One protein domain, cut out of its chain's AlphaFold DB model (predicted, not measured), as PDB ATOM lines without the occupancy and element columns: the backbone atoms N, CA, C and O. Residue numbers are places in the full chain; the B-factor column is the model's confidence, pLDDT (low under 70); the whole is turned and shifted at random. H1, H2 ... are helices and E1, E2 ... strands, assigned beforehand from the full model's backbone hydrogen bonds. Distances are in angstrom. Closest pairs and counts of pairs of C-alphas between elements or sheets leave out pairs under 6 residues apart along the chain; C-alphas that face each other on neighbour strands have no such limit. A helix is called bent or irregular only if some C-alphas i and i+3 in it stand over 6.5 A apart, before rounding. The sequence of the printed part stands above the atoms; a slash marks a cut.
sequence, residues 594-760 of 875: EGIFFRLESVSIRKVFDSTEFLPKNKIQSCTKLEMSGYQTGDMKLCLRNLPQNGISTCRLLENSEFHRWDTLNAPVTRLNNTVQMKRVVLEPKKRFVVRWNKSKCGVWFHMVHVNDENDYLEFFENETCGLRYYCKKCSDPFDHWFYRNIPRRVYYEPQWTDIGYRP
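This is residues 594 to 760 of the 875 residues of a protein of Caenorhabditis remanei (UniProt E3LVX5). One long, twisted sheet of eight strands runs through the domain as a wall, with H1 and H2 over one face and H3 over the other. Beyond H3 a long stretch, residues 719 to 733, leads to H4 and H5, which make a corner off the sheet toward its E1 end, and residues 748 to 753 stick out there. The 167 printed residues hold five named helices and eight named strands, in the order E1 E2 E3 H1 E4 H2 E5 E6 E7 E8 H3 H4 H5, a mixed class of helices and strands. The sheet is mixed, in the order E1 E3 E2 E4 E8 E7 E6 E5. The whole is compact, with a radius of gyration of the C-alphas of 16.0 A and spans of 47 by 37 by 30 A.

The printed part opens with E1, residues 594 to 598, whose first C-alpha is at (183.821, 193.223, 129.347). E2, residues 607 to 614, is 22.4 A long, and E3, residues 622 to 629, is 21.9 A. H1 holds residues 635 to 641 and measures 10.1 A. E4, residues 647 to 653, is 20.0 A long, and its C-alpha 653 is at (165.502, 192.202, 136.827). H2 is residues 656 to 664, 14.4 A. E5 has three residues, 669 to 671, and is 6.8 A long. E6, residues 677 to 682, is 17.1 A; E7, residues 689 to 695, is 19.8 A; E8, residues 700 to 706, is 20.6 A. H3 holds residues 710 to 718, 12.5 A, H4 residues 734 to 741, 10.7 A, and H5 residues 743 to 749, 9.9 A, ending with C-alpha 749 at (181.318, 172.779, 126.199).

E1 and E5 are the edge strands of the sheet. E1 and E3 are parallel, at 11 degrees, with N 595 and O 624 2.9 A apart, within hydrogen-bond range. E2 and E3 form a hairpin, with N 611 and O 625 at 2.8 A. E2 and E4 are antiparallel at 163 degrees, with N 650 and O 610 at 2.7 A, and E4 and E8 are antiparallel at 161 degrees, with N 704 and O 649 at 2.7 A. E5, E6, E7 and E8 form a meander, each strand the antiparallel neighbour of the one before; N 670 and O 678 are 2.8 A apart, N 679 and O 693 2.9 A, and N 692 and O 703 2.8 A. E3, H1 and E4 make a split strand-helix-strand unit, two strands running the same way with E2 between them, and its crossover is right-handed. The sheet has helices on both faces, three layers. H1 lies over E4 at a height of 7.8 A over the sheet, along the strands, at 21 degrees to E4 on the local plane; the closest C-alphas, of Cys 639 and Ser 649, are 5.5 A apart. On the same face, H2 has a height of 8.3 A and is only just over E8 and E7, with 3 of its C-alphas falling on each. H3 is on the opposite face and is near E4. H4 and H5 are not on the sheet, H5 only just, with 4 pairs of C-alphas within 10 A, and they meet only through their link. H2 is irregular, but only just, C-alphas 657 and 660 being 6.8 A apart, and H3 is irregular, C-alphas 712 and 715 being 7.8 A apart. Every O i to N i+4 pair is within hydrogen-bond range in H1, H4 and H5; in H2 it is 2 of 5, beside 5 of 6 O i to N i+3 pairs, and in H3 2 of 5, beside 4 of 6.

The two C-alphas farthest apart, of Pro 668 and Gln 752, are 49.2 A apart. The printed part has no cut, and the link from H3 to H4 is long, with 15 residues. The mean pLDDT of the printed part is 76.4, and 43 residues are under 70, among them 597 to 606, 615 to 621 and 754 to 760.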
ATOM      1  N   GLU A 594     184.887 193.964 128.673       80.19
ATOM      2  CA  GLU A 594     183.821 193.223 129.347       80.19
ATOM      3  C   GLU A 594     184.391 192.010 130.097       80.19
ATOM      4  O   GLU A 594     185.157 191.213 129.562       80.19
ATOM      5  N   GLY A 595     184.010 191.848 131.363       74.81
ATOM      6  CA  GLY A 595     184.296 190.641 132.139       74.81
ATOM      7  C   GLY A 595     182.998 190.020 132.623       74.81
ATOM      8  O   GLY A 595     182.262 190.680 133.348       74.81
ATOM      9  N   ILE A 596     182.713 188.772 132.253       72.25
ATOM     10  CA  ILE A 596     181.504 188.066 132.696       72.25
ATOM     11  C   ILE A 596     181.881 187.032 133.760       72.25
ATOM     12  O   ILE A 596     182.802 186.239 133.585       72.25
ATOM     13  N   PHE A 597     181.156 187.037 134.871       68.94
ATOM     14  CA  PHE A 597     181.357 186.194 136.040       68.94
ATOM     15  C   PHE A 597     180.064 185.425 136.330       68.94
ATOM     16  O   PHE A 597     178.990 186.018 136.450       68.94
ATOM     17  N   PHE A 598     180.173 184.104 136.463       63.38
ATOM     18  CA  PHE A 598     179.068 183.227 136.857       63.38
ATOM     19  C   PHE A 598     179.349 182.665 138.232       63.38
ATOM     20  O   PHE A 598     180.500 182.418 138.565       63.38
ATOM     21  N   ARG A 599     178.300 182.410 139.002       59.06
ATOM     22  CA  ARG A 599     178.388 181.563 140.190       59.06
ATOM     23  C   ARG A 599     177.886 180.175 139.815       59.06
ATOM     24  O   ARG A 599     176.787 180.064 139.268       59.06
ATOM     25  N   LEU A 600     178.697 179.146 140.060       52.75
ATOM     26  CA  LEU A 600     178.395 177.762 139.672       52.75
ATOM     27  C   LEU A 600     177.074 177.269 140.286       52.75
ATOM     28  O   LEU A 600     176.369 176.472 139.676       52.75
ATOM     29  N   GLU A 601     176.671 177.820 141.432       53.00
ATOM     30  CA  GLU A 601     175.431 177.479 142.132       53.00
ATOM     31  C   GLU A 601     174.163 178.073 141.475       53.00
ATOM     32  O   GLU A 601     173.070 177.980 142.028       53.00
ATOM     33  N   SER A 602     174.271 178.765 140.333       52.31
ATOM     34  CA  SER A 602     173.199 179.602 139.766       52.31
ATOM     35  C   SER A 602     173.021 179.454 138.250       52.31
ATOM     36  O   SER A 602     173.011 180.438 137.512       52.31
ATOM     37  N   VAL A 603     172.808 178.224 137.772       48.31
ATOM     38  CA  VAL A 603     172.593 177.923 136.340       48.31
ATOM     39  C   VAL A 603     171.319 178.587 135.771       48.31
ATOM     40  O   VAL A 603     171.246 178.878 134.578       48.31
ATOM     41  N   SER A 604     170.326 178.920 136.611       54.19
ATOM     42  CA  SER A 604     169.171 179.732 136.200       54.19
ATOM     43  C   SER A 604     169.437 181.230 136.402       54.19
ATOM     44  O   SER A 604     169.335 181.753 137.517       54.19
ATOM     45  N   ILE A 605     169.740 181.936 135.316       60.38
ATOM     46  CA  ILE A 605     169.971 183.386 135.328       60.38
ATOM     47  C   ILE A 605     168.633 184.102 135.554       60.38
ATOM     48  O   ILE A 605     167.792 184.150 134.655       60.38
ATOM     49  N   ARG A 606     168.426 184.667 136.750       65.25
ATOM     50  CA  ARG A 606     167.224 185.467 137.078       65.25
ATOM     51  C   ARG A 606     167.517 186.957 137.234       65.25
ATOM     52  O   ARG A 606     166.642 187.788 136.986       65.25
ATOM     53  N   LYS A 607     168.745 187.299 137.630       73.06
ATOM     54  CA  LYS A 607     169.220 188.673 137.815       73.06
ATOM     55  C   LYS A 607     170.593 188.834 137.181       73.06
ATOM     56  O   LYS A 607     171.394 187.898 137.175       73.06
ATOM     57  N   VAL A 608     170.857 190.032 136.676       73.81
ATOM     58  CA  VAL A 608     172.165 190.400 136.133       73.81
ATOM     59  C   VAL A 608     172.613 191.684 136.800       73.81
ATOM     60  O   VAL A 608     171.878 192.674 136.809       73.81
ATOM     61  N   PHE A 609     173.809 191.645 137.366       78.00
ATOM     62  CA  PHE A 609     174.460 192.788 137.975       78.00
ATOM     63  C   PHE A 609     175.582 193.225 137.048       78.00
ATOM     64  O   PHE A 609     176.452 192.427 136.728       78.00
ATOM     65  N   ASP A 610     175.564 194.473 136.603       81.44
ATOM     66  CA  ASP A 610     176.692 195.060 135.894       81.44
ATOM     67  C   ASP A 610     177.278 196.221 136.693       81.44
ATOM     68  O   ASP A 610     176.548 197.018 137.272       81.44
ATOM     69  N   SER A 611     178.598 196.318 136.769       80.69
ATOM     70  CA  SER A 611     179.285 197.533 137.191       80.69
ATOM     71  C   SER A 611     180.054 198.082 136.009       80.69
ATOM     72  O   SER A 611     180.799 197.355 135.357       80.69
ATOM     73  N   THR A 612     179.815 199.350 135.693       81.25
ATOM     74  CA  THR A 612     180.410 200.024 134.545       81.25
ATOM     75  C   THR A 612     181.185 201.236 135.026       81.25
ATOM     76  O   THR A 612     180.609 202.167 135.587       81.25
ATOM     77  N   GLU A 613     182.490 201.202 134.799       81.06
ATOM     78  CA  GLU A 613     183.391 202.338 134.956       81.06
ATOM     79  C   GLU A 613     183.569 203.003 133.590       81.06
ATOM     80  O   GLU A 613     183.881 202.332 132.601       81.06
ATOM     81  N   PHE A 614     183.320 204.311 133.515       72.12
ATOM     82  CA  PHE A 614     183.488 205.071 132.278       72.12
ATOM     83  C   PHE A 614     184.890 205.659 132.240       72.12
ATOM     84  O   PHE A 614     185.324 206.334 133.171       72.12
ATOM     85  N   LEU A 615     185.603 205.380 131.152       67.88
ATOM     86  CA  LEU A 615     186.997 205.770 130.979       67.88
ATOM     87  C   LEU A 615     187.100 206.952 129.993       67.88
ATOM     88  O   LEU A 615     186.150 207.237 129.258       67.88
ATOM     89  N   PRO A 616     188.226 207.691 129.978       60.22
ATOM     90  CA  PRO A 616     188.409 208.821 129.071       60.22
ATOM     91  C   PRO A 616     188.185 208.426 127.603       60.22
ATOM     92  O   PRO A 616     188.746 207.434 127.132       60.22
ATOM     93  N   LYS A 617     187.436 209.260 126.860       53.56
ATOM     94  CA  LYS A 617     186.971 209.015 125.473       53.56
ATOM     95  C   LYS A 617     188.058 208.596 124.467       53.56
ATOM     96  O   LYS A 617     187.720 208.067 123.414       53.56
ATOM     97  N   ASN A 618     189.336 208.814 124.773       52.22
ATOM     98  CA  ASN A 618     190.442 208.641 123.832       52.22
ATOM     99  C   ASN A 618     191.112 207.253 123.868       52.22
ATOM    100  O   ASN A 618     192.029 207.040 123.083       52.22
ATOM    101  N   LYS A 619     190.707 206.319 124.748       55.47
ATOM    102  CA  LYS A 619     191.303 204.963 124.788       55.47
ATOM    103  C   LYS A 619     190.283 203.824 124.918       55.47
ATOM    104  O   LYS A 619     190.340 202.874 124.144       55.47
ATOM    105  N   ILE A 620     189.342 203.912 125.863       57.88
ATOM    106  CA  ILE A 620     188.308 202.896 126.148       57.88
ATOM    107  C   ILE A 620     187.024 203.641 126.541       57.88
ATOM    108  O   ILE A 620     187.106 204.600 127.305       57.88
ATOM    109  N   GLN A 621     185.847 203.240 126.042       67.12
ATOM    110  CA  GLN A 621     184.586 203.928 126.379       67.12
ATOM    111  C   GLN A 621     184.020 203.462 127.724       67.12
ATOM    112  O   GLN A 621     183.495 204.263 128.498       67.12
ATOM    113  N   SER A 622     184.144 202.168 128.019       72.19
ATOM    114  CA  SER A 622     183.674 201.584 129.270       72.19
ATOM    115  C   SER A 622     184.423 200.304 129.639       72.19
ATOM    116  O   SER A 622     184.868 199.535 128.781       72.19
ATOM    117  N   CYS A 623     184.532 200.065 130.943       74.06
ATOM    118  CA  CYS A 623     184.899 198.780 131.519       74.06
ATOM    119  C   CYS A 623     183.688 198.243 132.284       74.06
ATOM    120  O   CYS A 623     183.278 198.825 133.290       74.06
ATOM    121  N   THR A 624     183.091 197.158 131.795       77.19
ATOM    122  CA  THR A 624     181.897 196.551 132.382       77.19
ATOM    123  C   THR A 624     182.223 195.183 132.976       77.19
ATOM    124  O   THR A 624     182.614 194.253 132.273       77.19
ATOM    125  N   LYS A 625     181.989 195.016 134.278       76.06
ATOM    126  CA  LYS A 625     181.975 193.705 134.937       76.06
ATOM    127  C   LYS A 625     180.536 193.249 135.097       76.06
ATOM    128  O   LYS A 625     179.717 193.962 135.658       76.06
ATOM    129  N   LEU A 626     180.239 192.062 134.600       74.94
ATOM    130  CA  LEU A 626     178.926 191.440 134.573       74.94
ATOM    131  C   LEU A 626     178.926 190.228 135.492       74.94
ATOM    132  O   LEU A 626     179.630 189.263 135.239       74.94
ATOM    133  N   GLU A 627     178.128 190.264 136.545       73.62
ATOM    134  CA  GLU A 627     177.906 189.154 137.463       73.62
ATOM    135  C   GLU A 627     176.490 188.603 137.247       73.62
ATOM    136  O   GLU A 627     175.483 189.300 137.411       73.62
ATOM    137  N   MET A 628     176.408 187.336 136.846       71.38
ATOM    138  CA  MET A 628     175.151 186.633 136.594       71.38
ATOM    139  C   MET A 628     174.841 185.736 137.793       71.38
ATOM    140  O   MET A 628     175.644 184.874 138.156       71.38
ATOM    141  N   SER A 629     173.688 185.948 138.435       64.69
ATOM    142  CA  SER A 629     173.352 185.285 139.703       64.69
ATOM    143  C   SER A 629     171.911 184.761 139.761       64.69
ATOM    144  O   SER A 629     171.004 185.300 139.117       64.69
ATOM    145  N   GLY A 630     171.699 183.744 140.602       59.62
ATOM    146  CA  GLY A 630     170.398 183.146 140.912       59.62
ATOM    147  C   GLY A 630     169.628 183.879 142.020       59.62
ATOM    148  O   GLY A 630     169.699 185.103 142.147       59.62
ATOM    149  N   TYR A 631     168.863 183.135 142.829       48.34
ATOM    150  CA  TYR A 631     168.086 183.670 143.958       48.34
ATOM    151  C   TYR A 631     169.012 184.181 145.069       48.34
ATOM    152  O   TYR A 631     169.378 183.447 145.980       48.34
ATOM    153  N   GLN A 632     169.386 185.457 145.022       55.66
ATOM    154  CA  GLN A 632     169.998 186.127 146.167       55.66
ATOM    155  C   GLN A 632     169.067 187.201 146.731       55.66
ATOM    156  O   GLN A 632     168.424 187.963 145.999       55.66
ATOM    157  N   THR A 633     168.994 187.244 148.060       53.03
ATOM    158  CA  THR A 633     168.415 188.333 148.853       53.03
ATOM    159  C   THR A 633     169.470 189.422 149.053       53.03
ATOM    160  O   THR A 633     170.565 189.125 149.524       53.03
ATOM    161  N   GLY A 634     169.149 190.688 148.756       67.75
ATOM    162  CA  GLY A 634     170.038 191.826 149.047       67.75
ATOM    163  C   GLY A 634     170.645 192.554 147.840       67.75
ATOM    164  O   GLY A 634     171.740 193.097 147.969       67.75
ATOM    165  N   ASP A 635     169.934 192.628 146.710       74.00
ATOM    166  CA  ASP A 635     170.378 193.247 145.441       74.00
ATOM    167  C   ASP A 635     171.069 194.618 145.604       74.00
ATOM    168  O   ASP A 635     172.098 194.882 144.984       74.00
ATOM    169  N   MET A 636     170.551 195.483 146.487       75.75
ATOM    170  CA  MET A 636     171.145 196.803 146.746       75.75
ATOM    171  C   MET A 636     172.519 196.720 147.424       75.75
ATOM    172  O   MET A 636     173.403 197.514 147.115       75.75
ATOM    173  N   LYS A 637     172.725 195.759 148.336       75.88
ATOM    174  CA  LYS A 637     174.027 195.551 148.991       75.88
ATOM    175  C   LYS A 637     175.060 195.044 147.988       75.88
ATOM    176  O   LYS A 637     176.214 195.454 148.056       75.88
ATOM    177  N   LEU A 638     174.638 194.191 147.053       72.38
ATOM    178  CA  LEU A 638     175.508 193.670 146.003       72.38
ATOM    179  C   LEU A 638     175.942 194.774 145.031       72.38
ATOM    180  O   LEU A 638     177.135 194.918 144.778       72.38
ATOM    181  N   CYS A 639     175.004 195.611 144.576       79.56
ATOM    182  CA  CYS A 639     175.347 196.783 143.765       79.56
ATOM    183  C   CYS A 639     176.299 197.723 144.513       79.56
ATOM    184  O   CYS A 639     177.174 198.320 143.903       79.56
ATOM    185  N   LEU A 640     176.153 197.851 145.838       79.44
ATOM    186  CA  LEU A 640     176.975 198.769 146.636       79.44
ATOM    187  C   LEU A 640     178.402 198.265 146.763       79.44
ATOM    188  O   LEU A 640     179.338 199.051 146.695       79.44
ATOM    189  N   ARG A 641     178.559 196.950 146.915       77.50
ATOM    190  CA  ARG A 641     179.864 196.299 146.947       77.50
ATOM    191  C   ARG A 641     180.602 196.411 145.611       77.50
ATOM    192  O   ARG A 641     181.821 196.489 145.612       77.50
ATOM    193  N   ASN A 642     179.866 196.403 144.501       74.38
ATOM    194  CA  ASN A 642     180.425 196.388 143.150       74.38
ATOM    195  C   ASN A 642     180.449 197.774 142.473       74.38
ATOM    196  O   ASN A 642     180.833 197.858 141.308       74.38
ATOM    197  N   LEU A 643     180.030 198.847 143.155       81.62
ATOM    198  CA  LEU A 643     180.024 200.201 142.597       81.62
ATOM    199  C   LEU A 643     181.470 200.714 142.445       81.62
ATOM    200  O   LEU A 643     182.179 200.788 143.451       81.62
ATOM    201  N   PRO A 644     181.920 201.057 141.224       80.12
ATOM    202  CA  PRO A 644     183.258 201.596 141.015       80.12
ATOM    203  C   PRO A 644     183.359 203.027 141.550       80.12
ATOM    204  O   PRO A 644     182.350 203.713 141.714       80.12
ATOM    205  N   GLN A 645     184.591 203.483 141.791       77.00
ATOM    206  CA  GLN A 645     184.856 204.830 142.301       77.00
ATOM    207  C   GLN A 645     184.328 205.917 141.352       77.00
ATOM    208  O   GLN A 645     183.735 206.877 141.826       77.00
ATOM    209  N   ASN A 646     184.481 205.717 140.036       78.12
ATOM    210  CA  ASN A 646     184.004 206.617 138.982       78.12
ATOM    211  C   ASN A 646     183.080 205.863 138.006       78.12
ATOM    212  O   ASN A 646     183.456 205.542 136.877       78.12
ATOM    213  N   GLY A 647     181.868 205.517 138.444       84.94
ATOM    214  CA  GLY A 647     180.919 204.864 137.546       84.94
ATOM    215  C   GLY A 647     179.587 204.484 138.173       84.94
ATOM    216  O   GLY A 647     179.140 205.055 139.169       84.94
ATOM    217  N   ILE A 648     178.938 203.503 137.552       87.31
ATOM    218  CA  ILE A 648     177.585 203.065 137.890       87.31
ATOM    219  C   ILE A 648     177.555 201.566 138.180       87.31
ATOM    220  O   ILE A 648     178.280 200.778 137.575       87.31
ATOM    221  N   SER A 649     176.664 201.150 139.076       88.06
ATOM    222  CA  SER A 649     176.284 199.745 139.222       88.06
ATOM    223  C   SER A 649     174.811 199.587 138.885       88.06
ATOM    224  O   SER A 649     173.973 200.351 139.358       88.06
ATOM    225  N   THR A 650     174.485 198.610 138.056       88.25
ATOM    226  CA  THR A 650     173.144 198.341 137.560       88.25
ATOM    227  C   THR A 650     172.714 196.941 137.967       88.25
ATOM    228  O   THR A 650     173.452 195.977 137.786       88.25
ATOM    229  N   CYS A 651     171.487 196.810 138.458       87.50
ATOM    230  CA  CYS A 651     170.826 195.521 138.621       87.50
ATOM    231  C   CYS A 651     169.649 195.439 137.654       87.50
ATOM    232  O   CYS A 651     168.741 196.274 137.704       87.50
ATOM    233  N   ARG A 652     169.658 194.427 136.785       86.88
ATOM    234  CA  ARG A 652     168.614 194.160 135.790       86.88
ATOM    235  C   ARG A 652     167.775 192.973 136.243       86.88
ATOM    236  O   ARG A 652     168.301 191.881 136.471       86.88
ATOM    237  N   LEU A 653     166.469 193.198 136.372       80.81
ATOM    238  CA  LEU A 653     165.502 192.202 136.827       80.81
ATOM    239  C   LEU A 653     164.811 191.606 135.597       80.81
ATOM    240  O   LEU A 653     164.117 192.313 134.866       80.81
ATOM    241  N   LEU A 654     165.043 190.316 135.336       71.25
ATOM    242  CA  LEU A 654     164.630 189.674 134.081       71.25
ATOM    243  C   LEU A 654     163.185 189.150 134.096       71.25
ATOM    244  O   LEU A 654     162.632 188.865 133.033       71.25
ATOM    245  N   GLU A 655     162.559 189.017 135.268       69.88
ATOM    246  CA  GLU A 655     161.205 188.471 135.394       69.88
ATOM    247  C   GLU A 655     160.135 189.557 135.540       69.88
ATOM    248  O   GLU A 655     160.259 190.491 136.332       69.88
ATOM    249  N   ASN A 656     159.013 189.382 134.833       67.44
ATOM    250  CA  ASN A 656     157.857 190.278 134.939       67.44
ATOM    251  C   ASN A 656     157.239 190.291 136.344       67.44
ATOM    252  O   ASN A 656     156.621 191.280 136.738       67.44
ATOM    253  N   SER A 657     157.409 189.203 137.099       66.88
ATOM    254  CA  SER A 657     157.002 189.111 138.500       66.88
ATOM    255  C   SER A 657     157.618 190.234 139.334       66.88
ATOM    256  O   SER A 657     156.960 190.712 140.245       66.88
ATOM    257  N   GLU A 658     158.802 190.747 138.984       71.31
ATOM    258  CA  GLU A 658     159.532 191.780 139.729       71.31
ATOM    259  C   GLU A 658     159.008 193.214 139.497       71.31
ATOM    260  O   GLU A 658     159.444 194.148 140.176       71.31
ATOM    261  N   PHE A 659     158.027 193.416 138.604       78.19
ATOM    262  CA  PHE A 659     157.413 194.733 138.363       78.19
ATOM    263  C   PHE A 659     156.731 195.312 139.609       78.19
ATOM    264  O   PHE A 659     156.697 196.534 139.766       78.19
ATOM    265  N   HIS A 660     156.267 194.456 140.529       80.12
ATOM    266  CA  HIS A 660     155.673 194.892 141.794       80.12
ATOM    267  C   HIS A 660     156.621 195.796 142.596       80.12
ATOM    268  O   HIS A 660     156.164 196.751 143.222       80.12
ATOM    269  N   ARG A 661     157.945 195.566 142.530       80.38
ATOM    270  CA  ARG A 661     158.932 196.392 143.244       80.38
ATOM    271  C   ARG A 661     158.892 197.835 142.769       80.38
ATOM    272  O   ARG A 661     158.880 198.743 143.594       80.38
ATOM    273  N   TRP A 662     158.788 198.051 141.456       87.12
ATOM    274  CA  TRP A 662     158.610 199.388 140.897       87.12
ATOM    275  C   TRP A 662     157.329 200.048 141.412       87.12
ATOM    276  O   TRP A 662     157.351 201.214 141.813       87.12
ATOM    277  N   ASP A 663     156.212 199.319 141.388       86.50
ATOM    278  CA  ASP A 663     154.903 199.866 141.743       86.50
ATOM    279  C   ASP A 663     154.838 200.242 143.239       86.50
ATOM    280  O   ASP A 663     154.274 201.279 143.578       86.50
ATOM    281  N   THR A 664     155.521 199.495 144.117       86.00
ATOM    282  CA  THR A 664     155.586 199.765 145.569       86.00
ATOM    283  C   THR A 664     156.502 200.922 145.988       86.00
ATOM    284  O   THR A 664     156.435 201.370 147.132       86.00
ATOM    285  N   LEU A 665     157.366 201.430 145.101       86.00
ATOM    286  CA  LEU A 665     158.294 202.514 145.448       86.00
ATOM    287  C   LEU A 665     157.567 203.853 145.588       86.00
ATOM    288  O   LEU A 665     157.045 204.388 144.602       86.00
ATOM    289  N   ASN A 666     157.623 204.430 146.788       87.50
ATOM    290  CA  ASN A 666     157.088 205.756 147.082       87.50
ATOM    291  C   ASN A 666     158.068 206.864 146.647       87.50
ATOM    292  O   ASN A 666     158.791 207.432 147.464       87.50
ATOM    293  N   ALA A 667     158.127 207.126 145.341       90.00
ATOM    294  CA  ALA A 667     158.946 208.174 144.732       90.00
ATOM    295  C   ALA A 667     158.271 208.725 143.461       90.00
ATOM    296  O   ALA A 667     157.559 207.976 142.779       90.00
ATOM    297  N   PRO A 668     158.487 210.010 143.116       91.75
ATOM    298  CA  PRO A 668     157.898 210.614 141.926       91.75
ATOM    299  C   PRO A 668     158.408 209.936 140.649       91.75
ATOM    300  O   PRO A 668     159.596 209.636 140.516       91.75
ATOM    301  N   VAL A 669     157.494 209.708 139.703       93.75
ATOM    302  CA  VAL A 669     157.817 209.159 138.381       93.75
ATOM    303  C   VAL A 669     158.169 210.300 137.438       93.75
ATOM    304  O   VAL A 669     157.391 211.231 137.253       93.75
ATOM    305  N   THR A 670     159.314 210.177 136.786       92.94
ATOM    306  CA  THR A 670     159.757 211.042 135.692       92.94
ATOM    307  C   THR A 670     159.840 210.217 134.411       92.94
ATOM    308  O   THR A 670     160.109 209.016 134.449       92.94
ATOM    309  N   ARG A 671     159.554 210.820 133.256       90.50
ATOM    310  CA  ARG A 671     159.771 210.168 131.960       90.50
ATOM    311  C   ARG A 671     161.155 210.574 131.467       90.50
ATOM    312  O   ARG A 671     161.381 211.759 131.262       90.50
ATOM    313  N   LEU A 672     162.047 209.600 131.311       84.38
ATOM    314  CA  LEU A 672     163.436 209.836 130.919       84.38
ATOM    315  C   LEU A 672     163.567 209.953 129.397       84.38
ATOM    316  O   LEU A 672     164.251 210.834 128.900       84.38
ATOM    317  N   ASN A 673     162.851 209.102 128.657       85.06
ATOM    318  CA  ASN A 673     162.752 209.156 127.200       85.06
ATOM    319  C   ASN A 673     161.421 208.526 126.725       85.06
ATOM    320  O   ASN A 673     160.502 208.294 127.518       85.06
ATOM    321  N   ASN A 674     161.287 208.250 125.425       84.50
ATOM    322  CA  ASN A 674     160.058 207.689 124.846       84.50
ATOM    323  C   ASN A 674     159.711 206.276 125.352       84.50
ATOM    324  O   ASN A 674     158.554 205.859 125.244       84.50
ATOM    325  N   THR A 675     160.682 205.536 125.894       84.56
ATOM    326  CA  THR A 675     160.541 204.124 126.278       84.56
ATOM    327  C   THR A 675     160.724 203.861 127.771       84.56
ATOM    328  O   THR A 675     160.266 202.816 128.240       84.56
ATOM    329  N   VAL A 676     161.334 204.788 128.520       90.50
ATOM    330  CA  VAL A 676     161.764 204.587 129.911       90.50
ATOM    331  C   VAL A 676     161.138 205.600 130.874       90.50
ATOM    332  O   VAL A 676     161.188 206.817 130.679       90.50
ATOM    333  N   GLN A 677     160.571 205.077 131.961       93.44
ATOM    334  CA  GLN A 677     160.161 205.827 133.150       93.44
ATOM    335  C   GLN A 677     161.196 205.634 134.264       93.44
ATOM    336  O   GLN A 677     161.714 204.531 134.406       93.44
ATOM    337  N   MET A 678     161.446 206.663 135.078       93.56
ATOM    338  CA  MET A 678     162.447 206.664 136.149       93.56
ATOM    339  C   MET A 678     161.867 207.170 137.484       93.56
ATOM    340  O   MET A 678     161.123 208.153 137.515       93.56
ATOM    341  N   LYS A 679     162.199 206.487 138.587       94.31
ATOM    342  CA  LYS A 679     161.948 206.905 139.977       94.31
ATOM    343  C   LYS A 679     163.289 207.083 140.690       94.31
ATOM    344  O   LYS A 679     164.086 206.146 140.751       94.31
ATOM    345  N   ARG A 680     163.522 208.267 141.263       92.44
ATOM    346  CA  ARG A 680     164.769 208.610 141.966       92.44
ATOM    347  C   ARG A 680     164.605 208.444 143.476       92.44
ATOM    348  O   ARG A 680     163.703 209.044 144.056       92.44
ATOM    349  N   VAL A 681     165.492 207.677 144.114       89.12
ATOM    350  CA  VAL A 681     165.484 207.413 145.563       89.12
ATOM    351  C   VAL A 681     166.876 207.662 146.147       89.12
ATOM    352  O   VAL A 681     167.857 207.110 145.661       89.12
ATOM    353  N   VAL A 682     166.978 208.479 147.199       84.50
ATOM    354  CA  VAL A 682     168.237 208.717 147.933       84.50
ATOM    355  C   VAL A 682     168.293 207.784 149.144       84.50
ATOM    356  O   VAL A 682     167.315 207.690 149.884       84.50
ATOM    357  N   LEU A 683     169.412 207.079 149.347       77.12
ATOM    358  CA  LEU A 683     169.556 206.117 150.446       77.12
ATOM    359  C   LEU A 683     170.006 206.800 151.753       77.12
ATOM    360  O   LEU A 683     171.131 207.293 151.863       77.12
ATOM    361  N   GLU A 684     169.145 206.775 152.770       67.00
ATOM    362  CA  GLU A 684     169.440 207.208 154.146       67.00
ATOM    363  C   GLU A 684     169.973 206.034 154.998       67.00
ATOM    364  O   GLU A 684     169.612 204.884 154.733       67.00
ATOM    365  N   PRO A 685     170.835 206.259 156.015       52.53
ATOM    366  CA  PRO A 685     171.345 207.545 156.513       52.53
ATOM    367  C   PRO A 685     172.617 208.029 155.794       52.53
ATOM    368  O   PRO A 685     173.232 209.014 156.193       52.53
ATOM    369  N   LYS A 686     173.082 207.308 154.764       60.62
ATOM    370  CA  LYS A 686     174.410 207.547 154.186       60.62
ATOM    371  C   LYS A 686     174.470 208.720 153.205       60.62
ATOM    372  O   LYS A 686     175.593 209.119 152.932       60.62
ATOM    373  N   LYS A 687     173.350 209.241 152.663       64.69
ATOM    374  CA  LYS A 687     173.209 210.393 151.717       64.69
ATOM    375  C   LYS A 687     174.228 210.509 150.563       64.69
ATOM    376  O   LYS A 687     174.240 211.504 149.850       64.69
ATOM    377  N   ARG A 688     175.074 209.503 150.352       80.88
ATOM    378  CA  ARG A 688     176.197 209.501 149.403       80.88
ATOM    379  C   ARG A 688     175.842 208.860 148.067       80.88
ATOM    380  O   ARG A 688     176.591 209.028 147.112       80.88
ATOM    381  N   PHE A 689     174.719 208.145 148.003       86.31
ATOM    382  CA  PHE A 689     174.311 207.354 146.846       86.31
ATOM    383  C   PHE A 689     172.856 207.615 146.486       86.31
ATOM    384  O   PHE A 689     171.997 207.794 147.359       86.31
ATOM    385  N   VAL A 690     172.585 207.568 145.189       89.06
ATOM    386  CA  VAL A 690     171.247 207.638 144.614       89.06
ATOM    387  C   VAL A 690     170.962 206.356 143.845       89.06
ATOM    388  O   VAL A 690     171.816 205.841 143.125       89.06
ATOM    389  N   VAL A 691     169.745 205.841 144.012       90.75
ATOM    390  CA  VAL A 691     169.211 204.717 143.249       90.75
ATOM    391  C   VAL A 691     168.176 205.248 142.264       90.75
ATOM    392  O   VAL A 691     167.150 205.814 142.652       90.75
ATOM    393  N   ARG A 692     168.448 205.056 140.976       91.69
ATOM    394  CA  ARG A 692     167.558 205.394 139.864       91.69
ATOM    395  C   ARG A 692     166.872 204.118 139.415       91.69
ATOM    396  O   ARG A 692     167.447 203.340 138.660       91.69
ATOM    397  N   TRP A 693     165.664 203.883 139.910       92.31
ATOM    398  CA  TRP A 693     164.820 202.810 139.399       92.31
ATOM    399  C   TRP A 693     164.309 203.200 138.026       92.31
ATOM    400  O   TRP A 693     163.941 204.354 137.824       92.31
ATOM    401  N   ASN A 694     164.220 202.238 137.116       92.31
ATOM    402  CA  ASN A 694     163.755 202.430 135.752       92.31
ATOM    403  C   ASN A 694     162.781 201.323 135.340       92.31
ATOM    404  O   ASN A 694     162.921 200.167 135.744       92.31
ATOM    405  N   LYS A 695     161.801 201.676 134.505       91.69
ATOM    406  CA  LYS A 695     160.792 200.764 133.960       91.69
ATOM    407  C   LYS A 695     160.569 201.043 132.480       91.69
ATOM    408  O   LYS A 695     160.350 202.187 132.081       91.69
ATOM    409  N   SER A 696     160.559 199.979 131.684       91.00
ATOM    410  CA  SER A 696     160.138 199.982 130.283       91.00
ATOM    411  C   SER A 696     159.016 198.959 130.064       91.00
ATOM    412  O   SER A 696     158.597 198.256 130.985       91.00
ATOM    413  N   LYS A 697     158.530 198.826 128.821       87.44
ATOM    414  CA  LYS A 697     157.626 197.720 128.442       87.44
ATOM    415  C   LYS A 697     158.285 196.339 128.541       87.44
ATOM    416  O   LYS A 697     157.575 195.338 128.504       87.44
ATOM    417  N   CYS A 698     159.617 196.283 128.578       86.62
ATOM    418  CA  CYS A 698     160.367 195.035 128.522       86.62
ATOM    419  C   CYS A 698     160.838 194.555 129.893       86.62
ATOM    420  O   CYS A 698     160.996 193.353 130.051       86.62
ATOM    421  N   GLY A 699     161.059 195.451 130.858       87.38
ATOM    422  CA  GLY A 699     161.575 195.072 132.171       87.38
ATOM    423  C   GLY A 699     161.750 196.244 133.135       87.38
ATOM    424  O   GLY A 699     161.453 197.396 132.802       87.38
ATOM    425  N   VAL A 700     162.254 195.920 134.329       88.69
ATOM    426  CA  VAL A 700     162.593 196.860 135.409       88.69
ATOM    427  C   VAL A 700     164.058 196.657 135.803       88.69
ATOM    428  O   VAL A 700     164.545 195.532 135.882       88.69
ATOM    429  N   TRP A 701     164.776 197.748 136.041       91.31
ATOM    430  CA  TRP A 701     166.167 197.737 136.497       91.31
ATOM    431  C   TRP A 701     166.419 198.950 137.381       91.31
ATOM    432  O   TRP A 701     165.604 199.873 137.422       91.31
ATOM    433  N   PHE A 702     167.538 198.978 138.088       90.50
ATOM    434  CA  PHE A 702     167.956 200.185 138.787       90.50
ATOM    435  C   PHE A 702     169.452 200.417 138.651       90.50
ATOM    436  O   PHE A 702     170.233 199.469 138.691       90.50
ATOM    437  N   HIS A 703     169.829 201.685 138.504       90.69
ATOM    438  CA  HIS A 703     171.213 202.127 138.621       90.69
ATOM    439  C   HIS A 703     171.461 202.647 140.027       90.69
ATOM    440  O   HIS A 703     170.583 203.260 140.637       90.69
ATOM    441  N   MET A 704     172.677 202.462 140.507       90.31
ATOM    442  CA  MET A 704     173.211 203.137 141.667       90.31
ATOM    443  C   MET A 704     174.459 203.905 141.262       90.31
ATOM    444  O   MET A 704     175.295 203.388 140.524       90.31
ATOM    445  N   VAL A 705     174.550 205.138 141.745       89.12
ATOM    446  CA  VAL A 705     175.652 206.062 141.474       89.12
ATOM    447  C   VAL A 705     175.887 206.939 142.700       89.12
ATOM    448  O   VAL A 705     174.995 207.110 143.545       89.12
ATOM    449  N   HIS A 706     177.096 207.474 142.827       86.88
ATOM    450  CA  HIS A 706     177.392 208.511 143.804       86.88
ATOM    451  C   HIS A 706     176.553 209.763 143.523       86.88
ATOM    452  O   HIS A 706     176.356 210.163 142.380       86.88
ATOM    453  N   VAL A 707     176.025 210.387 144.578       86.94
ATOM    454  CA  VAL A 707     175.099 211.526 144.437       86.94
ATOM    455  C   VAL A 707     175.742 212.729 143.738       86.94
ATOM    456  O   VAL A 707     175.044 213.468 143.051       86.94
ATOM    457  N   ASN A 708     177.055 212.905 143.899       84.56
ATOM    458  CA  ASN A 708     177.805 214.006 143.298       84.56
ATOM    459  C   ASN A 708     178.070 213.785 141.803       84.56
ATOM    460  O   ASN A 708     178.170 214.761 141.069       84.56
ATOM    461  N   ASP A 709     178.092 212.525 141.363       83.50
ATOM    462  CA  ASP A 709     178.486 212.143 140.004       83.50
ATOM    463  C   ASP A 709     177.250 211.872 139.125       83.50
ATOM    464  O   ASP A 709     177.359 211.591 137.938       83.50
ATOM    465  N   GLU A 710     176.033 211.940 139.683       84.19
ATOM    466  CA  GLU A 710     174.791 211.597 138.973       84.19
ATOM    467  C   GLU A 710     174.595 212.421 137.687       84.19
ATOM    468  O   GLU A 710     174.065 211.904 136.700       84.19
ATOM    469  N   ASN A 711     175.032 213.682 137.689       83.88
ATOM    470  CA  ASN A 711     174.922 214.562 136.527       83.88
ATOM    471  C   ASN A 711     175.894 214.183 135.400       83.88
ATOM    472  O   ASN A 711     175.582 214.423 134.234       83.88
ATOM    473  N   ASP A 712     177.017 213.546 135.728       82.00
ATOM    474  CA  ASP A 712     178.045 213.169 134.754       82.00
ATOM    475  C   ASP A 712     177.572 212.027 133.838       82.00
ATOM    476  O   ASP A 712     178.090 211.844 132.739       82.00
ATOM    477  N   TYR A 713     176.527 211.299 134.250       80.44
ATOM    478  CA  TYR A 713     175.970 210.155 133.523       80.44
ATOM    479  C   TYR A 713     174.600 210.429 132.879       80.44
ATOM    480  O   TYR A 713     173.925 209.490 132.456       80.44
ATOM    481  N   LEU A 714     174.161 211.690 132.775       80.56
ATOM    482  CA  LEU A 714     172.855 212.029 132.182       80.56
ATOM    483  C   LEU A 714     172.712 211.537 130.737       80.56
ATOM    484  O   LEU A 714     171.706 210.907 130.417       80.56
ATOM    485  N   GLU A 715     173.735 211.740 129.904       78.12
ATOM    486  CA  GLU A 715     173.751 211.266 128.511       78.12
ATOM    487  C   GLU A 715     173.614 209.737 128.433       78.12
ATOM    488  O   GLU A 715     172.874 209.207 127.602       78.12
ATOM    489  N   PHE A 716     174.281 209.009 129.334       79.25
ATOM    490  CA  PHE A 716     174.141 207.558 129.430       79.25
ATOM    491  C   PHE A 716     172.694 207.164 129.760       79.25
ATOM    492  O   PHE A 716     172.114 206.311 129.090       79.25
ATOM    493  N   PHE A 717     172.085 207.820 130.752       83.94
ATOM    494  CA  PHE A 717     170.708 207.533 131.151       83.94
ATOM    495  C   PHE A 717     169.703 207.826 130.028       83.94
ATOM    496  O   PHE A 717     168.777 207.043 129.816       83.94
ATOM    497  N   GLU A 718     169.868 208.926 129.294       81.62
ATOM    498  CA  GLU A 718     168.965 209.312 128.201       81.62
ATOM    499  C   GLU A 718     168.984 208.314 127.035       81.62
ATOM    500  O   GLU A 718     167.935 208.040 126.441       81.62
ATOM    501  N   ASN A 719     170.148 207.716 126.771       78.81
ATOM    502  CA  ASN A 719     170.356 206.720 125.719       78.81
ATOM    503  C   ASN A 719     169.920 205.292 126.111       78.81
ATOM    504  O   ASN A 719     169.976 204.376 125.283       78.81
ATOM    505  N   GLU A 720     169.453 205.071 127.343       80.00
ATOM    506  CA  GLU A 720     168.995 203.756 127.793       80.00
ATOM    507  C   GLU A 720     167.714 203.336 127.040       80.00
ATOM    508  O   GLU A 720     166.715 204.058 126.984       80.00
ATOM    509  N   THR A 721     167.722 202.134 126.458       81.38
ATOM    510  CA  THR A 721     166.642 201.668 125.573       81.38
ATOM    511  C   THR A 721     165.520 200.957 126.337       81.38
ATOM    512  O   THR A 721     164.552 201.564 126.791       81.38
ATOM    513  N   CYS A 722     165.613 199.633 126.464       85.25
ATOM    514  CA  CYS A 722     164.646 198.797 127.171       85.25
ATOM    515  C   CYS A 722     165.122 198.391 128.574       85.25
ATOM    516  O   CYS A 722     164.333 197.820 129.327       85.25
ATOM    517  N   GLY A 723     166.396 198.646 128.891       80.56
ATOM    518  CA  GLY A 723     167.015 198.356 130.182       80.56
ATOM    519  C   GLY A 723     167.367 196.897 130.458       80.56
ATOM    520  O   GLY A 723     167.958 196.600 131.492       80.56
ATOM    521  N   LEU A 724     167.062 195.972 129.547       80.19
ATOM    522  CA  LEU A 724     167.486 194.571 129.654       80.19
ATOM    523  C   LEU A 724     168.715 194.247 128.781       80.19
ATOM    524  O   LEU A 724     169.169 193.109 128.784       80.19
ATOM    525  N   ARG A 725     169.270 195.229 128.048       81.00
ATOM    526  CA  ARG A 725     170.395 195.068 127.096       81.00
ATOM    527  C   ARG A 725     170.207 193.827 126.206       81.00
ATOM    528  O   ARG A 725     169.102 193.593 125.717       81.00
ATOM    529  N   TYR A 726     171.256 193.026 126.029       78.00
ATOM    530  CA  TYR A 726     171.259 191.787 125.252       78.00
ATOM    531  C   TYR A 726     170.311 190.707 125.806       78.00
ATOM    532  O   TYR A 726     169.971 189.765 125.107       78.00
ATOM    533  N   TYR A 727     169.748 190.843 127.009       76.12
ATOM    534  CA  TYR A 727     168.730 189.901 127.498       76.12
ATOM    535  C   TYR A 727     167.324 190.188 126.957       76.12
ATOM    536  O   TYR A 727     166.414 189.370 127.125       76.12
ATOM    537  N   CYS A 728     167.110 191.319 126.283       81.50
ATOM    538  CA  CYS A 728     165.809 191.640 125.715       81.50
ATOM    539  C   CYS A 728     165.592 190.991 124.349       81.50
ATOM    540  O   CYS A 728     165.929 191.584 123.330       81.50
ATOM    541  N   LYS A 729     164.853 189.879 124.293       78.19
ATOM    542  CA  LYS A 729     164.493 189.225 123.019       78.19
ATOM    543  C   LYS A 729     163.879 190.167 121.963       78.19
ATOM    544  O   LYS A 729     163.945 189.875 120.776       78.19
ATOM    545  N   LYS A 730     163.215 191.249 122.387       80.12
ATOM    546  CA  LYS A 730     162.521 192.188 121.488       80.12
ATOM    547  C   LYS A 730     163.385 193.355 121.018       80.12
ATOM    548  O   LYS A 730     163.094 193.906 119.963       80.12
ATOM    549  N   CYS A 731     164.344 193.790 121.832       79.25
ATOM    550  CA  CYS A 731     165.039 195.062 121.627       79.25
ATOM    551  C   CYS A 731     166.538 194.909 121.381       79.25
ATOM    552  O   CYS A 731     167.145 195.865 120.912       79.25
ATOM    553  N   SER A 732     167.143 193.768 121.718       74.50
ATOM    554  CA  SER A 732     168.538 193.510 121.375       74.50
ATOM    555  C   SER A 732     168.666 192.940 119.973       74.50
ATOM    556  O   SER A 732     167.718 192.356 119.440       74.50
ATOM    557  N   ASP A 733     169.869 193.054 119.417       75.81
ATOM    558  CA  ASP A 733     170.249 192.267 118.254       75.81
ATOM    559  C   ASP A 733     169.963 190.768 118.530       75.81
ATOM    560  O   ASP A 733     170.275 190.282 119.627       75.81
ATOM    561  N   PRO A 734     169.303 190.036 117.611       71.88
ATOM    562  CA  PRO A 734     168.944 188.636 117.835       71.88
ATOM    563  C   PRO A 734     170.150 187.722 118.056       71.88
ATOM    564  O   PRO A 734     170.044 186.748 118.806       71.88
ATOM    565  N   PHE A 735     171.281 188.029 117.414       78.19
ATOM    566  CA  PHE A 735     172.510 187.268 117.557       78.19
ATOM    567  C   PHE A 735     173.113 187.503 118.944       78.19
ATOM    568  O   PHE A 735     173.337 186.536 119.672       78.19
ATOM    569  N   ASP A 736     173.272 188.760 119.365       77.00
ATOM    570  CA  ASP A 736     173.743 189.078 120.720       77.00
ATOM    571  C   ASP A 736     172.783 188.535 121.790       77.00
ATOM    572  O   ASP A 736     173.225 188.012 122.815       77.00
ATOM    573  N   HIS A 737     171.467 188.571 121.541       80.31
ATOM    574  CA  HIS A 737     170.484 187.989 122.453       80.31
ATOM    575  C   HIS A 737     170.765 186.526 122.746       80.31
ATOM    576  O   HIS A 737     170.783 186.084 123.898       80.31
ATOM    577  N   TRP A 738     170.945 185.763 121.675       79.81
ATOM    578  CA  TRP A 738     171.197 184.347 121.784       79.81
ATOM    579  C   TRP A 738     172.587 184.082 122.362       79.81
ATOM    580  O   TRP A 738     172.704 183.269 123.276       79.81
ATOM    581  N   PHE A 739     173.612 184.793 121.890       78.69
ATOM    582  CA  PHE A 739     174.999 184.595 122.303       78.69
ATOM    583  C   PHE A 739     175.157 184.717 123.820       78.69
ATOM    584  O   PHE A 739     175.603 183.776 124.478       78.69
ATOM    585  N   TYR A 740     174.697 185.825 124.404       77.12
ATOM    586  CA  TYR A 740     174.840 186.058 125.840       77.12
ATOM    587  C   TYR A 740     173.921 185.165 126.692       77.12
ATOM    588  O   TYR A 740     174.270 184.799 127.815       77.12
ATOM    589  N   ARG A 741     172.759 184.746 126.173       74.81
ATOM    590  CA  ARG A 741     171.876 183.798 126.877       74.81
ATOM    591  C   ARG A 741     172.449 182.379 126.929       74.81
ATOM    592  O   ARG A 741     172.086 181.616 127.819       74.81
ATOM    593  N   ASN A 742     173.348 182.041 126.007       71.50
ATOM    594  CA  ASN A 742     173.988 180.732 125.917       71.50
ATOM    595  C   ASN A 742     175.396 180.698 126.531       71.50
ATOM    596  O   ASN A 742     176.107 179.715 126.355       71.50
ATOM    597  N   ILE A 743     175.825 181.700 127.303       73.56
ATOM    598  CA  ILE A 743     177.151 181.643 127.941       73.56
ATOM    599  C   ILE A 743     177.330 180.431 128.878       73.56
ATOM    600  O   ILE A 743     178.401 179.828 128.823       73.56
ATOM    601  N   PRO A 744     176.329 179.967 129.660       68.88
ATOM    602  CA  PRO A 744     176.480 178.723 130.424       68.88
ATOM    603  C   PRO A 744     176.840 177.515 129.546       68.88
ATOM    604  O   PRO A 744     177.593 176.641 129.965       68.88
ATOM    605  N   ARG A 745     176.366 177.499 128.292       69.88
ATOM    606  CA  ARG A 745     176.756 176.500 127.295       69.88
ATOM    607  C   ARG A 745     178.248 176.612 126.961       69.88
ATOM    608  O   ARG A 745     178.916 175.587 126.940       69.88
ATOM    609  N   ARG A 746     178.783 177.821 126.752       74.94
ATOM    610  CA  ARG A 746     180.230 178.037 126.525       74.94
ATOM    611  C   ARG A 746     181.057 177.481 127.684       74.94
ATOM    612  O   ARG A 746     181.969 176.698 127.453       74.94
ATOM    613  N   VAL A 747     180.676 177.806 128.922       69.19
ATOM    614  CA  VAL A 747     181.333 177.301 130.143       69.19
ATOM    615  C   VAL A 747     181.333 175.765 130.171       69.19
ATOM    616  O   VAL A 747     182.328 175.149 130.542       69.19
ATOM    617  N   TYR A 748     180.230 175.142 129.746       67.62
ATOM    618  CA  TYR A 748     180.071 173.689 129.741       67.62
ATOM    619  C   TYR A 748     180.848 172.977 128.618       67.62
ATOM    620  O   TYR A 748     181.546 171.993 128.872       67.62
ATOM    621  N   TYR A 749     180.725 173.441 127.371       68.25
ATOM    622  CA  TYR A 749     181.318 172.779 126.199       68.25
ATOM    623  C   TYR A 749     182.773 173.189 125.961       68.25
ATOM    624  O   TYR A 749     183.577 172.374 125.519       68.25
ATOM    625  N   GLU A 750     183.139 174.417 126.319       72.69
ATOM    626  CA  GLU A 750     184.441 175.017 126.029       72.69
ATOM    627  C   GLU A 750     185.168 175.509 127.298       72.69
ATOM    628  O   GLU A 750     185.702 176.626 127.299       72.69
ATOM    629  N   PRO A 751     185.217 174.739 128.402       69.62
ATOM    630  CA  PRO A 751     185.781 175.215 129.665       69.62
ATOM    631  C   PRO A 751     187.237 175.662 129.513       69.62
ATOM    632  O   PRO A 751     187.646 176.652 130.109       69.62
ATOM    633  N   GLN A 752     188.006 174.990 128.651       71.81
ATOM    634  CA  GLN A 752     189.388 175.347 128.375       71.81
ATOM    635  C   GLN A 752     189.515 176.693 127.665       71.81
ATOM    636  O   GLN A 752     190.502 177.374 127.887       71.81
ATOM    637  N   TRP A 753     188.531 177.110 126.862       77.19
ATOM    638  CA  TRP A 753     188.541 178.374 126.118       77.19
ATOM    639  C   TRP A 753     187.763 179.491 126.814       77.19
ATOM    640  O   TRP A 753     187.714 180.602 126.299       77.19
ATOM    641  N   THR A 754     187.143 179.233 127.961       65.50
ATOM    642  CA  THR A 754     186.274 180.210 128.620       65.50
ATOM    643  C   THR A 754     187.076 181.102 129.563       65.50
ATOM    644  O   THR A 754     187.311 180.747 130.709       65.50
ATOM    645  N   ASP A 755     187.479 182.281 129.079       61.34
ATOM    646  CA  ASP A 755     188.034 183.356 129.926       61.34
ATOM    647  C   ASP A 755     186.965 184.395 130.318       61.34
ATOM    648  O   ASP A 755     187.161 185.223 131.210       61.34
ATOM    649  N   ILE A 756     185.811 184.333 129.647       54.91
ATOM    650  CA  ILE A 756     184.607 185.115 129.914       54.91
ATOM    651  C   ILE A 756     183.577 184.167 130.540       54.91
ATOM    652  O   ILE A 756     182.754 183.558 129.856       54.91
ATOM    653  N   GLY A 757     183.661 184.010 131.859       56.00
ATOM    654  CA  GLY A 757     182.721 183.230 132.658       56.00
ATOM    655  C   GLY A 757     183.399 182.402 133.748       56.00
ATOM    656  O   GLY A 757     184.039 181.413 133.439       56.00
ATOM    657  N   TYR A 758     183.201 182.811 135.010       51.06
ATOM    658  CA  TYR A 758     183.860 182.304 136.233       51.06
ATOM    659  C   TYR A 758     185.393 182.328 136.142       51.06
ATOM    660  O   TYR A 758     186.015 181.489 135.506       51.06
ATOM    661  N   ARG A 759     186.011 183.303 136.818       50.88
ATOM    662  CA  ARG A 759     187.465 183.374 136.977       50.88
ATOM    663  C   ARG A 759     187.823 182.765 138.330       50.88
ATOM    664  O   ARG A 759     187.515 183.393 139.344       50.88
ATOM    665  N   PRO A 760     188.463 181.592 138.364       52.75
ATOM    666  CA  PRO A 760     188.998 181.055 139.597       52.75
ATOM    667  C   PRO A 760     190.094 182.000 140.111       52.75
ATOM    668  O   PRO A 760     190.920 182.489 139.337       52.75
TER     669      PRO A 760